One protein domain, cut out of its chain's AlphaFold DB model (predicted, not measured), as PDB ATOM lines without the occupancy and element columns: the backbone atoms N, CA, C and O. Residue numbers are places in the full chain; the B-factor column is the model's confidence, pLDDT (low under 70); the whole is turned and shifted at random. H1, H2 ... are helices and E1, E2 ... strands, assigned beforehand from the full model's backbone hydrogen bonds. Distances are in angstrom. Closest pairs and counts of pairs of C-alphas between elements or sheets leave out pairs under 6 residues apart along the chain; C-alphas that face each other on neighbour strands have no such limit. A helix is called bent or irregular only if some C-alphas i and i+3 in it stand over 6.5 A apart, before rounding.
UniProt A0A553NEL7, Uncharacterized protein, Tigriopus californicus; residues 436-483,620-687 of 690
ATOM      1  N   CYS A 436      24.308  20.040 -38.342       96.12
ATOM      2  CA  CYS A 436      24.252  21.452 -38.712       96.12
ATOM      3  C   CYS A 436      24.042  21.578 -40.227       96.12
ATOM      4  O   CYS A 436      24.795  20.990 -41.006       96.12
ATOM      5  N   LYS A 437      23.094  22.414 -40.665       94.88
ATOM      6  CA  LYS A 437      23.045  22.847 -42.073       94.88
ATOM      7  C   LYS A 437      24.158  23.854 -42.354       94.88
ATOM      8  O   LYS A 437      24.714  23.869 -43.448       94.88
ATOM      9  N   CYS A 438      24.507  24.670 -41.357       93.50
ATOM     10  CA  CYS A 438      25.705  25.496 -41.395       93.50
ATOM     11  C   CYS A 438      26.936  24.738 -40.869       93.50
ATOM     12  O   CYS A 438      27.127  24.626 -39.660       93.50
ATOM     13  N   ASN A 439      27.815  24.284 -41.762       94.00
ATOM     14  CA  ASN A 439      29.098  23.663 -41.400       94.00
ATOM     15  C   ASN A 439      30.259  24.670 -41.228       94.00
ATOM     16  O   ASN A 439      31.413  24.272 -41.074       94.00
ATOM     17  N   SER A 440      29.981  25.979 -41.261       94.75
ATOM     18  CA  SER A 440      31.008  27.007 -41.086       94.75
ATOM     19  C   SER A 440      31.519  27.042 -39.647       94.75
ATOM     20  O   SER A 440      30.750  27.160 -38.693       94.75
ATOM     21  N   THR A 441      32.844  27.050 -39.492       95.25
ATOM     22  CA  THR A 441      33.506  27.280 -38.196       95.25
ATOM     23  C   THR A 441      33.410  28.732 -37.720       95.25
ATOM     24  O   THR A 441      33.809  29.026 -36.594       95.25
ATOM     25  N   LEU A 442      32.877  29.631 -38.558       95.56
ATOM     26  CA  LEU A 442      32.649  31.045 -38.269       95.56
ATOM     27  C   LEU A 442      31.192  31.428 -38.558       95.56
ATOM     28  O   LEU A 442      30.688  31.187 -39.661       95.56
ATOM     29  N   LEU A 443      30.550  32.071 -37.586       96.00
ATOM     30  CA  LEU A 443      29.206  32.634 -37.690       96.00
ATOM     31  C   LEU A 443      29.269  34.154 -37.540       96.00
ATOM     32  O   LEU A 443      29.994  34.659 -36.685       96.00
ATOM     33  N   GLY A 444      28.510  34.891 -38.345       96.06
ATOM     34  CA  GLY A 444      28.299  36.320 -38.115       96.06
ATOM     35  C   GLY A 444      27.067  36.526 -37.244       96.06
ATOM     36  O   GLY A 444      25.991  36.102 -37.636       96.06
ATOM     37  N   PHE A 445      27.184  37.181 -36.092       96.62
ATOM     38  CA  PHE A 445      26.020  37.632 -35.326       96.62
ATOM     39  C   PHE A 445      25.839  39.131 -35.554       96.62
ATOM     40  O   PHE A 445      26.711  39.920 -35.180       96.62
ATOM     41  N   ASN A 446      24.750  39.523 -36.218       95.56
ATOM     42  CA  ASN A 446      24.478  40.921 -36.550       95.56
ATOM     43  C   ASN A 446      22.989  41.280 -36.472       95.56
ATOM     44  O   ASN A 446      22.116  40.417 -36.420       95.56
ATOM     45  N   THR A 447      22.727  42.583 -36.471       95.81
ATOM     46  CA  THR A 447      21.400  43.191 -36.589       95.81
ATOM     47  C   THR A 447      21.420  44.224 -37.711       95.81
ATOM     48  O   THR A 447      22.475  44.790 -38.015       95.81
ATOM     49  N   THR A 448      20.271  44.467 -38.340       94.38
ATOM     50  CA  THR A 448      20.081  45.634 -39.217       94.38
ATOM     51  C   THR A 448      19.541  46.857 -38.473       94.38
ATOM     52  O   THR A 448      19.526  47.937 -39.058       94.38
ATOM     53  N   ASP A 449      19.132  46.726 -37.205       95.06
ATOM     54  CA  ASP A 449      18.720  47.873 -36.393       95.06
ATOM     55  C   ASP A 449      19.938  48.626 -35.827       95.06
ATOM     56  O   ASP A 449      20.780  48.087 -35.102       95.06
ATOM     57  N   SER A 450      20.016  49.919 -36.142       94.38
ATOM     58  CA  SER A 450      21.047  50.816 -35.616       94.38
ATOM     59  C   SER A 450      20.924  51.078 -34.106       94.38
ATOM     60  O   SER A 450      21.923  51.419 -33.469       94.38
ATOM     61  N   GLY A 451      19.726  50.934 -33.534       94.31
ATOM     62  CA  GLY A 451      19.446  51.073 -32.109       94.31
ATOM     63  C   GLY A 451      20.052  49.929 -31.306       94.31
ATOM     64  O   GLY A 451      20.831  50.175 -30.384       94.31
ATOM     65  N   ASP A 452      19.775  48.686 -31.694       91.06
ATOM     66  CA  ASP A 452      20.330  47.507 -31.015       91.06
ATOM     67  C   ASP A 452      21.836  47.407 -31.199       91.06
ATOM     68  O   ASP A 452      22.559  47.155 -30.235       91.06
ATOM     69  N   PHE A 453      22.338  47.699 -32.405       93.69
ATOM     70  CA  PHE A 453      23.778  47.720 -32.660       93.69
ATOM     71  C   PHE A 453      24.526  48.705 -31.747       93.69
ATOM     72  O   PHE A 453      25.658  48.435 -31.345       93.69
ATOM     73  N   LYS A 454      23.904  49.839 -31.391       94.19
ATOM     74  CA  LYS A 454      24.465  50.800 -30.428       94.19
ATOM     75  C   LYS A 454      24.382  50.299 -28.985       94.19
ATOM     76  O   LYS A 454      25.355  50.470 -28.255       94.19
ATOM     77  N   LYS A 455      23.254  49.702 -28.579       94.25
ATOM     78  CA  LYS A 455      23.037  49.187 -27.211       94.25
ATOM     79  C   LYS A 455      23.937  47.996 -26.878       94.25
ATOM     80  O   LYS A 455      24.395  47.887 -25.749       94.25
ATOM     81  N   SER A 456      24.192  47.129 -27.854       94.94
ATOM     82  CA  SER A 456      24.873  45.844 -27.671       94.94
ATOM     83  C   SER A 456      26.007  45.682 -28.687       94.94
ATOM     84  O   SER A 456      26.050  44.698 -29.419       94.94
ATOM     85  N   LYS A 457      26.932  46.647 -28.775       95.06
ATOM     86  CA  LYS A 457      27.994  46.660 -29.805       95.06
ATOM     87  C   LYS A 457      28.982  45.487 -29.661       95.06
ATOM     88  O   LYS A 457      29.119  44.680 -30.574       95.06
ATOM     89  N   ASP A 458      29.655  45.393 -28.517       95.31
ATOM     90  CA  ASP A 458      29.239  44.408 -27.510       95.31
ATOM     91  C   ASP A 458      28.926  42.973 -27.972       95.31
ATOM     92  O   ASP A 458      29.773  42.095 -28.096       95.31
ATOM     93  N   VAL A 459      27.634  42.789 -28.228       96.50
ATOM     94  CA  VAL A 459      26.898  41.608 -28.687       96.50
ATOM     95  C   VAL A 459      27.460  40.998 -29.983       96.50
ATOM     96  O   VAL A 459      27.741  39.806 -30.153       96.50
ATOM     97  N   PHE A 460      27.577  41.890 -30.965       96.44
ATOM     98  CA  PHE A 460      27.673  41.567 -32.386       96.44
ATOM     99  C   PHE A 460      29.118  41.368 -32.845       96.44
ATOM    100  O   PHE A 460      30.060  41.902 -32.257       96.44
ATOM    101  N   GLY A 461      29.312  40.583 -33.905       95.44
ATOM    102  CA  GLY A 461      30.640  40.263 -34.430       95.44
ATOM    103  C   GLY A 461      30.739  38.856 -35.006       95.44
ATOM    104  O   GLY A 461      29.735  38.234 -35.356       95.44
ATOM    105  N   VAL A 462      31.968  38.353 -35.115       96.19
ATOM    106  CA  VAL A 462      32.256  37.012 -35.638       96.19
ATOM    107  C   VAL A 462      32.430  36.039 -34.477       96.19
ATOM    108  O   VAL A 462      33.238  36.280 -33.589       96.19
ATOM    109  N   TYR A 463      31.707  34.928 -34.496       96.88
ATOM    110  CA  TYR A 463      31.778  33.858 -33.505       96.88
ATOM    111  C   TYR A 463      32.491  32.643 -34.105       96.88
ATOM    112  O   TYR A 463      32.100  32.156 -35.165       96.88
ATOM    113  N   ARG A 464      33.536  32.145 -33.438       96.00
ATOM    114  CA  ARG A 464      34.345  30.996 -33.865       96.00
ATOM    115  C   ARG A 464      33.989  29.745 -33.078       96.00
ATOM    116  O   ARG A 464      33.954  29.784 -31.855       96.00
ATOM    117  N   TYR A 465      33.786  28.633 -33.776       96.94
ATOM    118  CA  TYR A 465      33.527  27.324 -33.180       96.94
ATOM    119  C   TYR A 465      34.721  26.852 -32.338       96.94
ATOM    120  O   TYR A 465      35.818  26.627 -32.872       96.94
ATOM    121  N   GLU A 466      34.503  26.686 -31.033       96.38
ATOM    122  CA  GLU A 466      35.532  26.210 -30.099       96.38
ATOM    123  C   GLU A 466      35.353  24.728 -29.749       96.38
ATOM    124  O   GLU A 466      36.345  23.999 -29.758       96.38
ATOM    125  N   GLY A 467      34.121  24.247 -29.553       96.38
ATOM    126  CA  GLY A 467      33.867  22.832 -29.271       96.38
ATOM    127  C   GLY A 467      32.393  22.490 -29.046       96.38
ATOM    128  O   GLY A 467      31.500  23.202 -29.499       96.38
ATOM    129  N   MET A 468      32.143  21.396 -28.325       96.56
ATOM    130  CA  MET A 468      30.802  20.876 -28.041       96.56
ATOM    131  C   MET A 468      30.433  21.040 -26.559       96.56
ATOM    132  O   MET A 468      31.243  20.744 -25.685       96.56
ATOM    133  N   LEU A 469      29.196  21.458 -26.283       95.94
ATOM    134  CA  LEU A 469      28.580  21.572 -24.960       95.94
ATOM    135  C   LEU A 469      27.197  20.903 -25.014       95.94
ATOM    136  O   LEU A 469      26.417  21.189 -25.917       95.94
ATOM    137  N   ALA A 470      26.897  19.981 -24.093       94.69
ATOM    138  CA  ALA A 470      25.625  19.238 -24.058       94.69
ATOM    139  C   ALA A 470      25.205  18.607 -25.416       94.69
ATOM    140  O   ALA A 470      24.035  18.624 -25.794       94.69
ATOM    141  N   GLY A 471      26.168  18.077 -26.184       95.69
ATOM    142  CA  GLY A 471      25.916  17.485 -27.509       95.69
ATOM    143  C   GLY A 471      25.620  18.497 -28.628       95.69
ATOM    144  O   GLY A 471      25.196  18.106 -29.714       95.69
ATOM    145  N   LYS A 472      25.853  19.792 -28.386       96.88
ATOM    146  CA  LYS A 472      25.634  20.902 -29.322       96.88
ATOM    147  C   LYS A 472      26.908  21.730 -29.523       96.88
ATOM    148  O   LYS A 472      27.690  21.840 -28.584       96.88
ATOM    149  N   PRO A 473      27.149  22.320 -30.705       97.31
ATOM    150  CA  PRO A 473      28.308  23.185 -30.897       97.31
ATOM    151  C   PRO A 473      28.176  24.484 -30.097       97.31
ATOM    152  O   PRO A 473      27.085  25.048 -30.015       97.31
ATOM    153  N   TYR A 474      29.287  24.988 -29.564       97.81
ATOM    154  CA  TYR A 474      29.384  26.337 -29.006       97.81
ATOM    155  C   TYR A 474      30.507  27.137 -29.677       97.81
ATOM    156  O   TYR A 474      31.492  26.596 -30.198       97.81
ATOM    157  N   TYR A 475      30.337  28.455 -29.678       97.81
ATOM    158  CA  TYR A 475      31.190  29.396 -30.389       97.81
ATOM    159  C   TYR A 475      31.610  30.531 -29.454       97.81
ATOM    160  O   TYR A 475      30.807  31.005 -28.657       97.81
ATOM    161  N   ARG A 476      32.844  31.017 -29.583       97.56
ATOM    162  CA  ARG A 476      33.376  32.170 -28.845       97.56
ATOM    163  C   ARG A 476      33.473  33.383 -29.768       97.56
ATOM    164  O   ARG A 476      33.956  33.253 -30.895       97.56
ATOM    165  N   ARG A 477      33.056  34.562 -29.305       96.75
ATOM    166  CA  ARG A 477      33.216  35.829 -30.033       96.75
ATOM    167  C   ARG A 477      34.705  36.110 -30.263       96.75
ATOM    168  O   ARG A 477      35.510  36.048 -29.333       96.75
ATOM    169  N   LEU A 478      35.073  36.392 -31.509       95.06
ATOM    170  CA  LEU A 478      36.393  36.894 -31.869       95.06
ATOM    171  C   LEU A 478      36.509  38.356 -31.443       95.06
ATOM    172  O   LEU A 478      35.571  39.133 -31.611       95.06
ATOM    173  N   HIS A 479      37.684  38.710 -30.927       91.69
ATOM    174  CA  HIS A 479      38.031  40.086 -30.597       91.69
ATOM    175  C   HIS A 479      37.895  40.986 -31.830       91.69
ATOM    176  O   HIS A 479      38.208  40.549 -32.941       91.69
ATOM    177  N   SER A 480      37.470  42.235 -31.631       85.38
ATOM    178  CA  SER A 480      37.210  43.198 -32.713       85.38
ATOM    179  C   SER A 480      38.383  43.329 -33.699       85.38
ATOM    180  O   SER A 480      38.167  43.346 -34.908       85.38
ATOM    181  N   ASP A 481      39.618  43.317 -33.190       81.12
ATOM    182  CA  ASP A 481      40.857  43.463 -33.975       81.12
ATOM    183  C   ASP A 481      41.263  42.187 -34.741       81.12
ATOM    184  O   ASP A 481      42.079  42.231 -35.660       81.12
ATOM    185  N   LEU A 482      40.704  41.034 -34.359       77.12
ATOM    186  CA  LEU A 482      40.932  39.727 -34.989       77.12
ATOM    187  C   LEU A 482      39.762  39.295 -35.881       77.12
ATOM    188  O   LEU A 482      39.827  38.239 -36.518       77.12
ATOM    189  N   ALA A 483      38.677  40.071 -35.904       70.19
ATOM    190  CA  ALA A 483      37.558  39.823 -36.788       70.19
ATOM    191  C   ALA A 483      38.011  40.085 -38.236       70.19
ATOM    192  O   ALA A 483      38.426  41.203 -38.545       70.19
ATOM    193  N   GLU A 620      39.878  45.783 -20.716       88.81
ATOM    194  CA  GLU A 620      39.641  44.348 -20.836       88.81
ATOM    195  C   GLU A 620      38.317  44.126 -21.588       88.81
ATOM    196  O   GLU A 620      37.280  44.668 -21.199       88.81
ATOM    197  N   GLU A 621      38.367  43.433 -22.732       91.25
ATOM    198  CA  GLU A 621      37.183  43.211 -23.569       91.25
ATOM    199  C   GLU A 621      36.438  41.961 -23.101       91.25
ATOM    200  O   GLU A 621      36.993  40.860 -23.069       91.25
ATOM    201  N   THR A 622      35.159  42.139 -22.774       95.12
ATOM    202  CA  THR A 622      34.258  41.067 -22.361       95.12
ATOM    203  C   THR A 622      34.166  39.980 -23.434       95.12
ATOM    204  O   THR A 622      33.865  40.246 -24.601       95.12
ATOM    205  N   VAL A 623      34.409  38.729 -23.039       96.25
ATOM    206  CA  VAL A 623      34.302  37.567 -23.927       96.25
ATOM    207  C   VAL A 623      32.867  37.053 -23.912       96.25
ATOM    208  O   VAL A 623      32.335  36.751 -22.852       96.25
ATOM    209  N   TYR A 624      32.272  36.895 -25.094       98.00
ATOM    210  CA  TYR A 624      30.939  36.315 -25.257       98.00
ATOM    211  C   TYR A 624      31.001  34.930 -25.896       98.00
ATOM    212  O   TYR A 624      31.830  34.664 -26.775       98.00
ATOM    213  N   PHE A 625      30.078  34.065 -25.494       98.25
ATOM    214  CA  PHE A 625      29.892  32.717 -26.012       98.25
ATOM    215  C   PHE A 625      28.476  32.564 -26.553       98.25
ATOM    216  O   PHE A 625      27.524  32.987 -25.909       98.25
ATOM    217  N   MET A 626      28.340  31.924 -27.711       98.25
ATOM    218  CA  MET A 626      27.076  31.491 -28.305       98.25
ATOM    219  C   MET A 626      26.966  29.973 -28.129       98.25
ATOM    220  O   MET A 626      27.790  29.231 -28.669       98.25
ATOM    221  N   TYR A 627      25.983  29.508 -27.364       98.12
ATOM    222  CA  TYR A 627      25.880  28.121 -26.896       98.12
ATOM    223  C   TYR A 627      24.423  27.647 -26.819       98.12
ATOM    224  O   TYR A 627      23.486  28.431 -26.955       98.12
ATOM    225  N   TRP A 628      24.223  26.344 -26.618       97.69
ATOM    226  CA  TRP A 628      22.903  25.766 -26.365       97.69
ATOM    227  C   TRP A 628      22.614  25.738 -24.865       97.69
ATOM    228  O   TRP A 628      23.375  25.132 -24.109       97.69
ATOM    229  N   ASN A 629      21.506  26.340 -24.441       97.44
ATOM    230  CA  ASN A 629      21.021  26.262 -23.071       97.44
ATOM    231  C   ASN A 629      20.032  25.083 -22.936       97.44
ATOM    232  O   ASN A 629      18.898  25.170 -23.422       97.44
ATOM    233  N   PRO A 630      20.411  23.983 -22.254       96.38
ATOM    234  CA  PRO A 630      19.551  22.810 -22.114       96.38
ATOM    235  C   PRO A 630      18.353  23.038 -21.177       96.38
ATOM    236  O   PRO A 630      17.407  22.260 -21.230       96.38
ATOM    237  N   LYS A 631      18.357  24.087 -20.336       96.12
ATOM    238  CA  LYS A 631      17.252  24.385 -19.404       96.12
ATOM    239  C   LYS A 631      16.010  24.915 -20.135       96.12
ATOM    240  O   LYS A 631      14.890  24.603 -19.749       96.12
ATOM    241  N   GLU A 632      16.204  25.721 -21.183       95.81
ATOM    242  CA  GLU A 632      15.120  26.331 -21.976       95.81
ATOM    243  C   GLU A 632      14.994  25.757 -23.403       95.81
ATOM    244  O   GLU A 632      14.107  26.163 -24.160       95.81
ATOM    245  N   ASN A 633      15.867  24.811 -23.774       96.12
ATOM    246  CA  ASN A 633      15.997  24.262 -25.127       96.12
ATOM    247  C   ASN A 633      16.103  25.362 -26.196       96.12
ATOM    248  O   ASN A 633      15.357  25.371 -27.179       96.12
ATOM    249  N   ASN A 634      17.006  26.316 -25.989       96.62
ATOM    250  CA  ASN A 634      17.255  27.417 -26.913       96.62
ATOM    251  C   ASN A 634      18.749  27.699 -27.104       96.62
ATOM    252  O   ASN A 634      19.614  27.214 -26.374       96.62
ATOM    253  N   TRP A 635      19.045  28.484 -28.134       97.69
ATOM    254  CA  TRP A 635      20.360  29.076 -28.338       97.69
ATOM    255  C   TRP A 635      20.470  30.325 -27.473       97.69
ATOM    256  O   TRP A 635      19.518  31.090 -27.399       97.69
ATOM    257  N   ALA A 636      21.607  30.534 -26.827       97.81
ATOM    258  CA  ALA A 636      21.870  31.667 -25.952       97.81
ATOM    259  C   ALA A 636      23.213  32.311 -26.310       97.81
ATOM    260  O   ALA A 636      24.115  31.645 -26.825       97.81
ATOM    261  N   ILE A 637      23.339  33.605 -26.029       98.12
ATOM    262  CA  ILE A 637      24.594  34.346 -26.056       98.12
ATOM    263  C   ILE A 637      24.767  35.039 -24.714       98.12
ATOM    264  O   ILE A 637      23.894  35.802 -24.299       98.12
ATOM    265  N   GLY A 638      25.897  34.791 -24.064       97.75
ATOM    266  CA  GLY A 638      26.218  35.338 -22.749       97.75
ATOM    267  C   GLY A 638      27.716  35.381 -22.488       97.75
ATOM    268  O   GLY A 638      28.503  34.896 -23.307       97.75
ATOM    269  N   THR A 639      28.122  35.975 -21.369       97.25
ATOM    270  CA  THR A 639      29.536  35.985 -20.944       97.25
ATOM    271  C   THR A 639      29.963  34.648 -20.332       97.25
ATOM    272  O   THR A 639      31.123  34.249 -20.439       97.25
ATOM    273  N   THR A 640      28.999  33.904 -19.790       96.62
ATOM    274  CA  THR A 640      29.129  32.547 -19.252       96.62
ATOM    275  C   THR A 640      28.266  31.544 -20.034       96.62
ATOM    276  O   THR A 640      27.355  31.922 -20.775       96.62
ATOM    277  N   MET A 641      28.554  30.243 -19.883       96.88
ATOM    278  CA  MET A 641      27.844  29.136 -20.556       96.88
ATOM    279  C   MET A 641      26.835  28.389 -19.650       96.88
ATOM    280  O   MET A 641      26.278  27.365 -20.045       96.88
ATOM    281  N   ASP A 642      26.608  28.879 -18.431       94.44
ATOM    282  CA  ASP A 642      25.706  28.320 -17.400       94.44
ATOM    283  C   ASP A 642      24.253  28.836 -17.483       94.44
ATOM    284  O   ASP A 642      23.320  28.210 -16.950       94.44
ATOM    285  N   GLY A 643      24.061  29.950 -18.191       91.50
ATOM    286  CA  GLY A 643      22.790  30.641 -18.370       91.50
ATOM    287  C   GLY A 643      22.532  31.799 -17.405       91.50
ATOM    288  O   GLY A 643      21.384  32.233 -17.342       91.50
ATOM    289  N   GLU A 644      23.531  32.282 -16.659       94.31
ATOM    290  CA  GLU A 644      23.352  33.398 -15.712       94.31
ATOM    291  C   GLU A 644      23.308  34.769 -16.410       94.31
ATOM    292  O   GLU A 644      22.330  35.498 -16.259       94.31
ATOM    293  N   ASP A 645      24.306  35.100 -17.236       95.69
ATOM    294  CA  ASP A 645      24.383  36.381 -17.961       95.69
ATOM    295  C   ASP A 645      24.035  36.216 -19.452       95.69
ATOM    296  O   ASP A 645      24.889  36.311 -20.338       95.69
ATOM    297  N   ILE A 646      22.767  35.907 -19.740       97.31
ATOM    298  CA  ILE A 646      22.257  35.799 -21.116       97.31
ATOM    299  C   ILE A 646      21.837  37.184 -21.625       97.31
ATOM    300  O   ILE A 646      20.892  37.793 -21.126       97.31
ATOM    301  N   GLN A 647      22.488  37.640 -22.694       97.38
ATOM    302  CA  GLN A 647      22.210  38.908 -23.375       97.38
ATOM    303  C   GLN A 647      21.203  38.739 -24.522       97.38
ATOM    304  O   GLN A 647      20.295  39.555 -24.693       97.38
ATOM    305  N   PHE A 648      21.332  37.648 -25.281       97.81
ATOM    306  CA  PHE A 648      20.415  37.263 -26.357       97.81
ATOM    307  C   PHE A 648      20.092  35.776 -26.261       97.81
ATOM    308  O   PHE A 648      20.965  34.979 -25.919       97.81
ATOM    309  N   LYS A 649      18.879  35.372 -26.629       97.44
ATOM    310  CA  LYS A 649      18.519  33.955 -26.771       97.44
ATOM    311  C   LYS A 649      17.544  33.726 -27.911       97.44
ATOM    312  O   LYS A 649      16.965  34.682 -28.403       97.44
ATOM    313  N   THR A 650      17.337  32.485 -28.332       97.00
ATOM    314  CA  THR A 650      16.199  32.141 -29.184       97.00
ATOM    315  C   THR A 650      14.968  31.768 -28.360       97.00
ATOM    316  O   THR A 650      15.069  31.397 -27.185       97.00
ATOM    317  N   LYS A 651      13.790  31.833 -28.989       95.62
ATOM    318  CA  LYS A 651      12.538  31.326 -28.404       95.62
ATOM    319  C   LYS A 651      12.699  29.887 -27.903       95.62
ATOM    320  O   LYS A 651      13.402  29.077 -28.516       95.62
ATOM    321  N   LYS A 652      12.040  29.583 -26.778       94.56
ATOM    322  CA  LYS A 652      12.086  28.267 -26.113       94.56
ATOM    323  C   LYS A 652      11.715  27.139 -27.076       94.56
ATOM    324  O   LYS A 652      10.864  27.321 -27.945       94.56
ATOM    325  N   ASN A 653      12.312  25.964 -26.877       93.56
ATOM    326  CA  ASN A 653      12.141  24.786 -27.740       93.56
ATOM    327  C   ASN A 653      12.537  25.040 -29.211       93.56
ATOM    328  O   ASN A 653      11.841  24.648 -30.151       93.56
ATOM    329  N   SER A 654      13.682  25.693 -29.421       93.31
ATOM    330  CA  SER A 654      14.223  25.975 -30.748       93.31
ATOM    331  C   SER A 654      14.555  24.679 -31.502       93.31
ATOM    332  O   SER A 654      15.409  23.895 -31.093       93.31
ATOM    333  N   VAL A 655      13.915  24.468 -32.655       92.94
ATOM    334  CA  VAL A 655      14.132  23.278 -33.507       92.94
ATOM    335  C   VAL A 655      15.473  23.279 -34.254       92.94
ATOM    336  O   VAL A 655      15.823  22.294 -34.906       92.94
ATOM    337  N   ALA A 656      16.223  24.384 -34.210       94.12
ATOM    338  CA  ALA A 656      17.480  24.536 -34.934       94.12
ATOM    339  C   ALA A 656      18.574  23.625 -34.361       94.12
ATOM    340  O   ALA A 656      18.840  23.621 -33.153       94.12
ATOM    341  N   LYS A 657      19.245  22.850 -35.226       95.62
ATOM    342  CA  LYS A 657      20.302  21.944 -34.773       95.62
ATOM    343  C   LYS A 657      21.545  22.716 -34.359       95.62
ATOM    344  O   LYS A 657      22.146  22.305 -33.365       95.62
ATOM    345  N   CYS A 658      21.839  23.824 -35.041       96.31
ATOM    346  CA  CYS A 658      22.957  24.740 -34.811       96.31
ATOM    347  C   CYS A 658      22.500  26.209 -35.009       96.31
ATOM    348  O   CYS A 658      21.527  26.451 -35.729       96.31
ATOM    349  N   PRO A 659      23.156  27.218 -34.401       95.56
ATOM    350  CA  PRO A 659      22.595  28.573 -34.306       95.56
ATOM    351  C   PRO A 659      22.611  29.343 -35.635       95.56
ATOM    352  O   PRO A 659      21.821  30.261 -35.815       95.56
ATOM    353  N   GLY A 660      23.474  28.954 -36.581       94.38
ATOM    354  CA  GLY A 660      23.501  29.487 -37.948       94.38
ATOM    355  C   GLY A 660      22.566  28.777 -38.937       94.38
ATOM    356  O   GLY A 660      22.631  29.066 -40.133       94.38
ATOM    357  N   ASP A 661      21.735  27.826 -38.491       94.56
ATOM    358  CA  ASP A 661      20.756  27.166 -39.363       94.56
ATOM    359  C   ASP A 661      19.608  28.135 -39.724       94.56
ATOM    360  O   ASP A 661      19.176  28.910 -38.869       94.56
ATOM    361  N   PRO A 662      19.009  28.054 -40.934       89.75
ATOM    362  CA  PRO A 662      17.929  28.958 -41.358       89.75
ATOM    363  C   PRO A 662      16.742  29.058 -40.386       89.75
ATOM    364  O   PRO A 662      16.122  30.113 -40.270       89.75
ATOM    365  N   ASN A 663      16.450  27.982 -39.651       83.25
ATOM    366  CA  ASN A 663      15.346  27.925 -38.691       83.25
ATOM    367  C   ASN A 663      15.632  28.704 -37.388       83.25
ATOM    368  O   ASN A 663      14.689  29.037 -36.678       83.25
ATOM    369  N   ALA A 664      16.894  29.015 -37.069       80.88
ATOM    370  CA  ALA A 664      17.257  29.857 -35.921       80.88
ATOM    371  C   ALA A 664      17.137  31.363 -36.225       80.88
ATOM    372  O   ALA A 664      17.000  32.176 -35.312       80.88
ATOM    373  N   MET A 665      17.176  31.752 -37.504       74.56
ATOM    374  CA  MET A 665      17.412  33.139 -37.939       74.56
ATOM    375  C   MET A 665      16.263  34.132 -37.686       74.56
ATOM    376  O   MET A 665      16.430  35.305 -37.997       74.56
ATOM    377  N   LYS A 666      15.102  33.693 -37.178       74.88
ATOM    378  CA  LYS A 666      13.884  34.526 -37.040       74.88
ATOM    379  C   LYS A 666      13.310  34.581 -35.618       74.88
ATOM    380  O   LYS A 666      12.137  34.892 -35.446       74.88
ATOM    381  N   THR A 667      14.087  34.182 -34.613       85.94
ATOM    382  CA  THR A 667      13.553  33.890 -33.266       85.94
ATOM    383  C   THR A 667      14.407  34.431 -32.125       85.94
ATOM    384  O   THR A 667      14.305  33.912 -31.020       85.94
ATOM    385  N   TRP A 668      15.270  35.418 -32.381       96.12
ATOM    386  CA  TRP A 668      16.114  36.002 -31.341       96.12
ATOM    387  C   TRP A 668      15.330  36.991 -30.471       96.12
ATOM    388  O   TRP A 668      14.560  37.805 -30.970       96.12
ATOM    389  N   GLU A 669      15.563  36.902 -29.170       96.62
ATOM    390  CA  GLU A 669      15.051  37.755 -28.109       96.62
ATOM    391  C   GLU A 669      16.247  38.400 -27.391       96.62
ATOM    392  O   GLU A 669      17.249  37.723 -27.128       96.62
ATOM    393  N   ARG A 670      16.155  39.685 -27.036       96.62
ATOM    394  CA  ARG A 670      17.159  40.389 -26.218       96.62
ATOM    395  C   ARG A 670      16.688  40.525 -24.774       96.62
ATOM    396  O   ARG A 670      15.499  40.727 -24.511       96.62
ATOM    397  N   SER A 671      17.642  40.448 -23.853       96.44
ATOM    398  CA  SER A 671      17.414  40.687 -22.430       96.44
ATOM    399  C   SER A 671      16.998  42.145 -22.184       96.44
ATOM    400  O   SER A 671      17.627  43.091 -22.677       96.44
ATOM    401  N   GLY A 672      15.903  42.327 -21.451       93.94
ATOM    402  CA  GLY A 672      15.433  43.603 -20.915       93.94
ATOM    403  C   GLY A 672      15.345  43.535 -19.391       93.94
ATOM    404  O   GLY A 672      15.486  42.466 -18.806       93.94
ATOM    405  N   THR A 673      15.081  44.667 -18.732       91.81
ATOM    406  CA  THR A 673      15.139  44.778 -17.259       91.81
ATOM    407  C   THR A 673      14.240  43.773 -16.526       91.81
ATOM    408  O   THR A 673      14.586  43.335 -15.434       91.81
ATOM    409  N   PHE A 674      13.103  43.399 -17.126       93.56
ATOM    410  CA  PHE A 674      12.141  42.440 -16.557       93.56
ATOM    411  C   PHE A 674      11.530  41.472 -17.585       93.56
ATOM    412  O   PHE A 674      10.910  40.481 -17.204       93.56
ATOM    413  N   THR A 675      11.674  41.743 -18.884       95.69
ATOM    414  CA  THR A 675      11.040  40.978 -19.968       95.69
ATOM    415  C   THR A 675      12.004  40.773 -21.127       95.69
ATOM    416  O   THR A 675      12.863  41.611 -21.391       95.69
ATOM    417  N   TRP A 676      11.819  39.670 -21.847       96.25
ATOM    418  CA  TRP A 676      12.502  39.407 -23.110       96.25
ATOM    419  C   TRP A 676      11.777  40.135 -24.244       96.25
ATOM    420  O   TRP A 676      10.546  40.141 -24.282       96.25
ATOM    421  N   HIS A 677      12.531  40.765 -25.143       96.00
ATOM    422  CA  HIS A 677      11.987  41.504 -26.284       96.00
ATOM    423  C   HIS A 677      12.350  40.796 -27.589       96.00
ATOM    424  O   HIS A 677      13.522  40.492 -27.795       96.00
ATOM    425  N   ASP A 678      11.368  40.554 -28.459       96.12
ATOM    426  CA  ASP A 678      11.585  40.006 -29.803       96.12
ATOM    427  C   ASP A 678      12.440  40.959 -30.649       96.12
ATOM    428  O   ASP A 678      12.026  42.089 -30.898       96.12
ATOM    429  N   GLU A 679      13.577  40.479 -31.158       95.69
ATOM    430  CA  GLU A 679      14.464  41.227 -32.055       95.69
ATOM    431  C   GLU A 679      14.488  40.575 -33.456       95.69
ATOM    432  O   GLU A 679      15.433  39.862 -33.813       95.69
ATOM    433  N   PRO A 680      13.462  40.794 -34.304       93.69
ATOM    434  CA  PRO A 680      13.313  40.100 -35.591       93.69
ATOM    435  C   PRO A 680      14.400  40.448 -36.622       93.69
ATOM    436  O   PRO A 680      14.519  39.776 -37.649       93.69
ATOM    437  N   LEU A 681      15.179  41.504 -36.369       94.75
ATOM    438  CA  LEU A 681      16.281  41.967 -37.212       94.75
ATOM    439  C   LEU A 681      17.643  41.372 -36.809       94.75
ATOM    440  O   LEU A 681      18.602  41.478 -37.578       94.75
ATOM    441  N   VAL A 682      17.725  40.726 -35.640       95.62
ATOM    442  CA  VAL A 682      18.919  40.032 -35.140       95.62
ATOM    443  C   VAL A 682      19.001  38.631 -35.744       95.62
ATOM    444  O   VAL A 682      18.054  37.846 -35.681       95.62
ATOM    445  N   LYS A 683      20.161  38.279 -36.309       95.31
ATOM    446  CA  LYS A 683      20.400  36.958 -36.903       95.31
ATOM    447  C   LYS A 683      21.840  36.482 -36.743       95.31
ATOM    448  O   LYS A 683      22.795  37.253 -36.823       95.31
ATOM    449  N   ALA A 684      21.979  35.166 -36.606       95.88
ATOM    450  CA  ALA A 684      23.232  34.453 -36.801       95.88
ATOM    451  C   ALA A 684      23.306  33.969 -38.262       95.88
ATOM    452  O   ALA A 684      22.498  33.145 -38.689       95.88
ATOM    453  N   SER A 685      24.245  34.497 -39.044       94.62
ATOM    454  CA  SER A 685      24.471  34.138 -40.442       94.62
ATOM    455  C   SER A 685      25.592  33.108 -40.592       94.62
ATOM    456  O   SER A 685      26.657  33.196 -39.977       94.62
ATOM    457  N   CYS A 686      25.350  32.124 -41.457       92.94
ATOM    458  CA  CYS A 686      26.359  31.158 -41.861       92.94
ATOM    459  C   CYS A 686      27.314  31.758 -42.900       92.94
ATOM    460  O   CYS A 686      26.865  32.433 -43.824       92.94
ATOM    461  N   GLY A 687      28.606  31.438 -42.806       71.94
ATOM    462  CA  GLY A 687      29.536  31.618 -43.920       71.94
ATOM    463  C   GLY A 687      29.878  33.073 -44.235       71.94
ATOM    464  O   GLY A 687      29.718  33.518 -45.372       71.94
TER     465      GLY A 687
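AT A GLANCE: This is residues 436 to 483 and 620 to 687 of the 690 residues of an uncharacterized protein of Tigriopus californicus (UniProt A0A553NEL7). One long sheet of nine strands curls round like part of a barrel and folds back on itself, with E1 and E9 facing E3 to E8 and the bent strand E2 as the hinge; the curl comes nearly closed where E7 and E9 come close. The small helix H1 sits at one end and only grazes the sheet, while the long link of residues 651 to 667 runs toward the opposite end. The printed part has 116 residues, with one named helix and nine named strands in the order E1, H1, E2, E3, E4, E5, E6, E7, E8, E9. The sheet runs E8, E7, E6, E5, E4, E3, E2, E1, E9, all antiparallel, and the class is mostly strand, though only 54 of the 116 residues are in named elements. The whole is compact and rounded, with a radius of gyration of the C-alphas of 12.8 A and spans of 33 by 32 by 25 A.

IN THESE COORDINATES: Begin with the longest strand, E2, residues 461 to 469: find C-alpha 461 at (30.640, 40.263, -34.430) and go 21.1 A to C-alpha 469. It bends by 68 degrees at residue 466. Next comes E3, residues 472 to 477, 16.8 A long. After the cut, look for E4 at residues 625 to 629, E5 at 634 to 638, E6 at 646 to 650, E7 at 668 to 671 and the short E8 at 676 to 678, which spans 6.8 A. Before E2 stand E1, residues 442 to 447, 16.6 A from its start at (32.649, 31.045, -38.269), and H1, residues 450 to 455, 8.8 A long. The last strand is E9, residues 682 to 686, 13.4 A long, ending at (26.359, 31.158, -41.861).

HOW THE PARTS SIT: Start at E2, the hinge of the folded sheet, one sheet bent back into two leaves that face each other. On one side of E2 is E3, and the two form a hairpin at 144 degrees; look at N 464 and O 476, 2.8 A apart. On the other side is E1, at 128 degrees, with N 443 and O 463 at 2.9 A. Beyond E1 lies the edge strand E9, with N 685 and O 444 at 2.8 A. From E3 go on to E4, where N 626 and O 475 are 2.8 A apart. E4 to E8 form a meander, each strand the antiparallel neighbour of the one before. Along it you find N 636 and O 627 of E5 and E4 at 2.8 A, N 650 and O 635 of E6 and E5 at 2.8 A, N 669 and O 649 of E7 and E6 at 2.7 A, and N 677 and O 670 of E8 and E7 at 3.0 A. Between the leaves, 22 pairs of C-alphas lie within 11 A. The closest C-alphas of E7 and E9 are those of Trp 668 and Val 682, 6.2 A apart, while E8 and E9 are apart. H1 only grazes the sheet, with residues 452 to 453; the closest C-alphas of E1 and H1 are those of Thr 447 and Phe 453, 6.5 A apart. In H1 every O i to N i+4 pair is within hydrogen-bond range.

THE WHOLE: The two C-alphas farthest apart are those of Asn 439 and Phe 674, 35.5 A. Residues 484 to 619 are not printed, and C-alphas 483 and 620 stand 16.7 A apart across this cut, in the link from E3 to E4. Of the links printed whole, E6 to E7 is long, with 17 residues, and E5 to E6 is short. The mean pLDDT of the printed part is 94.1, and no printed residue is under 70.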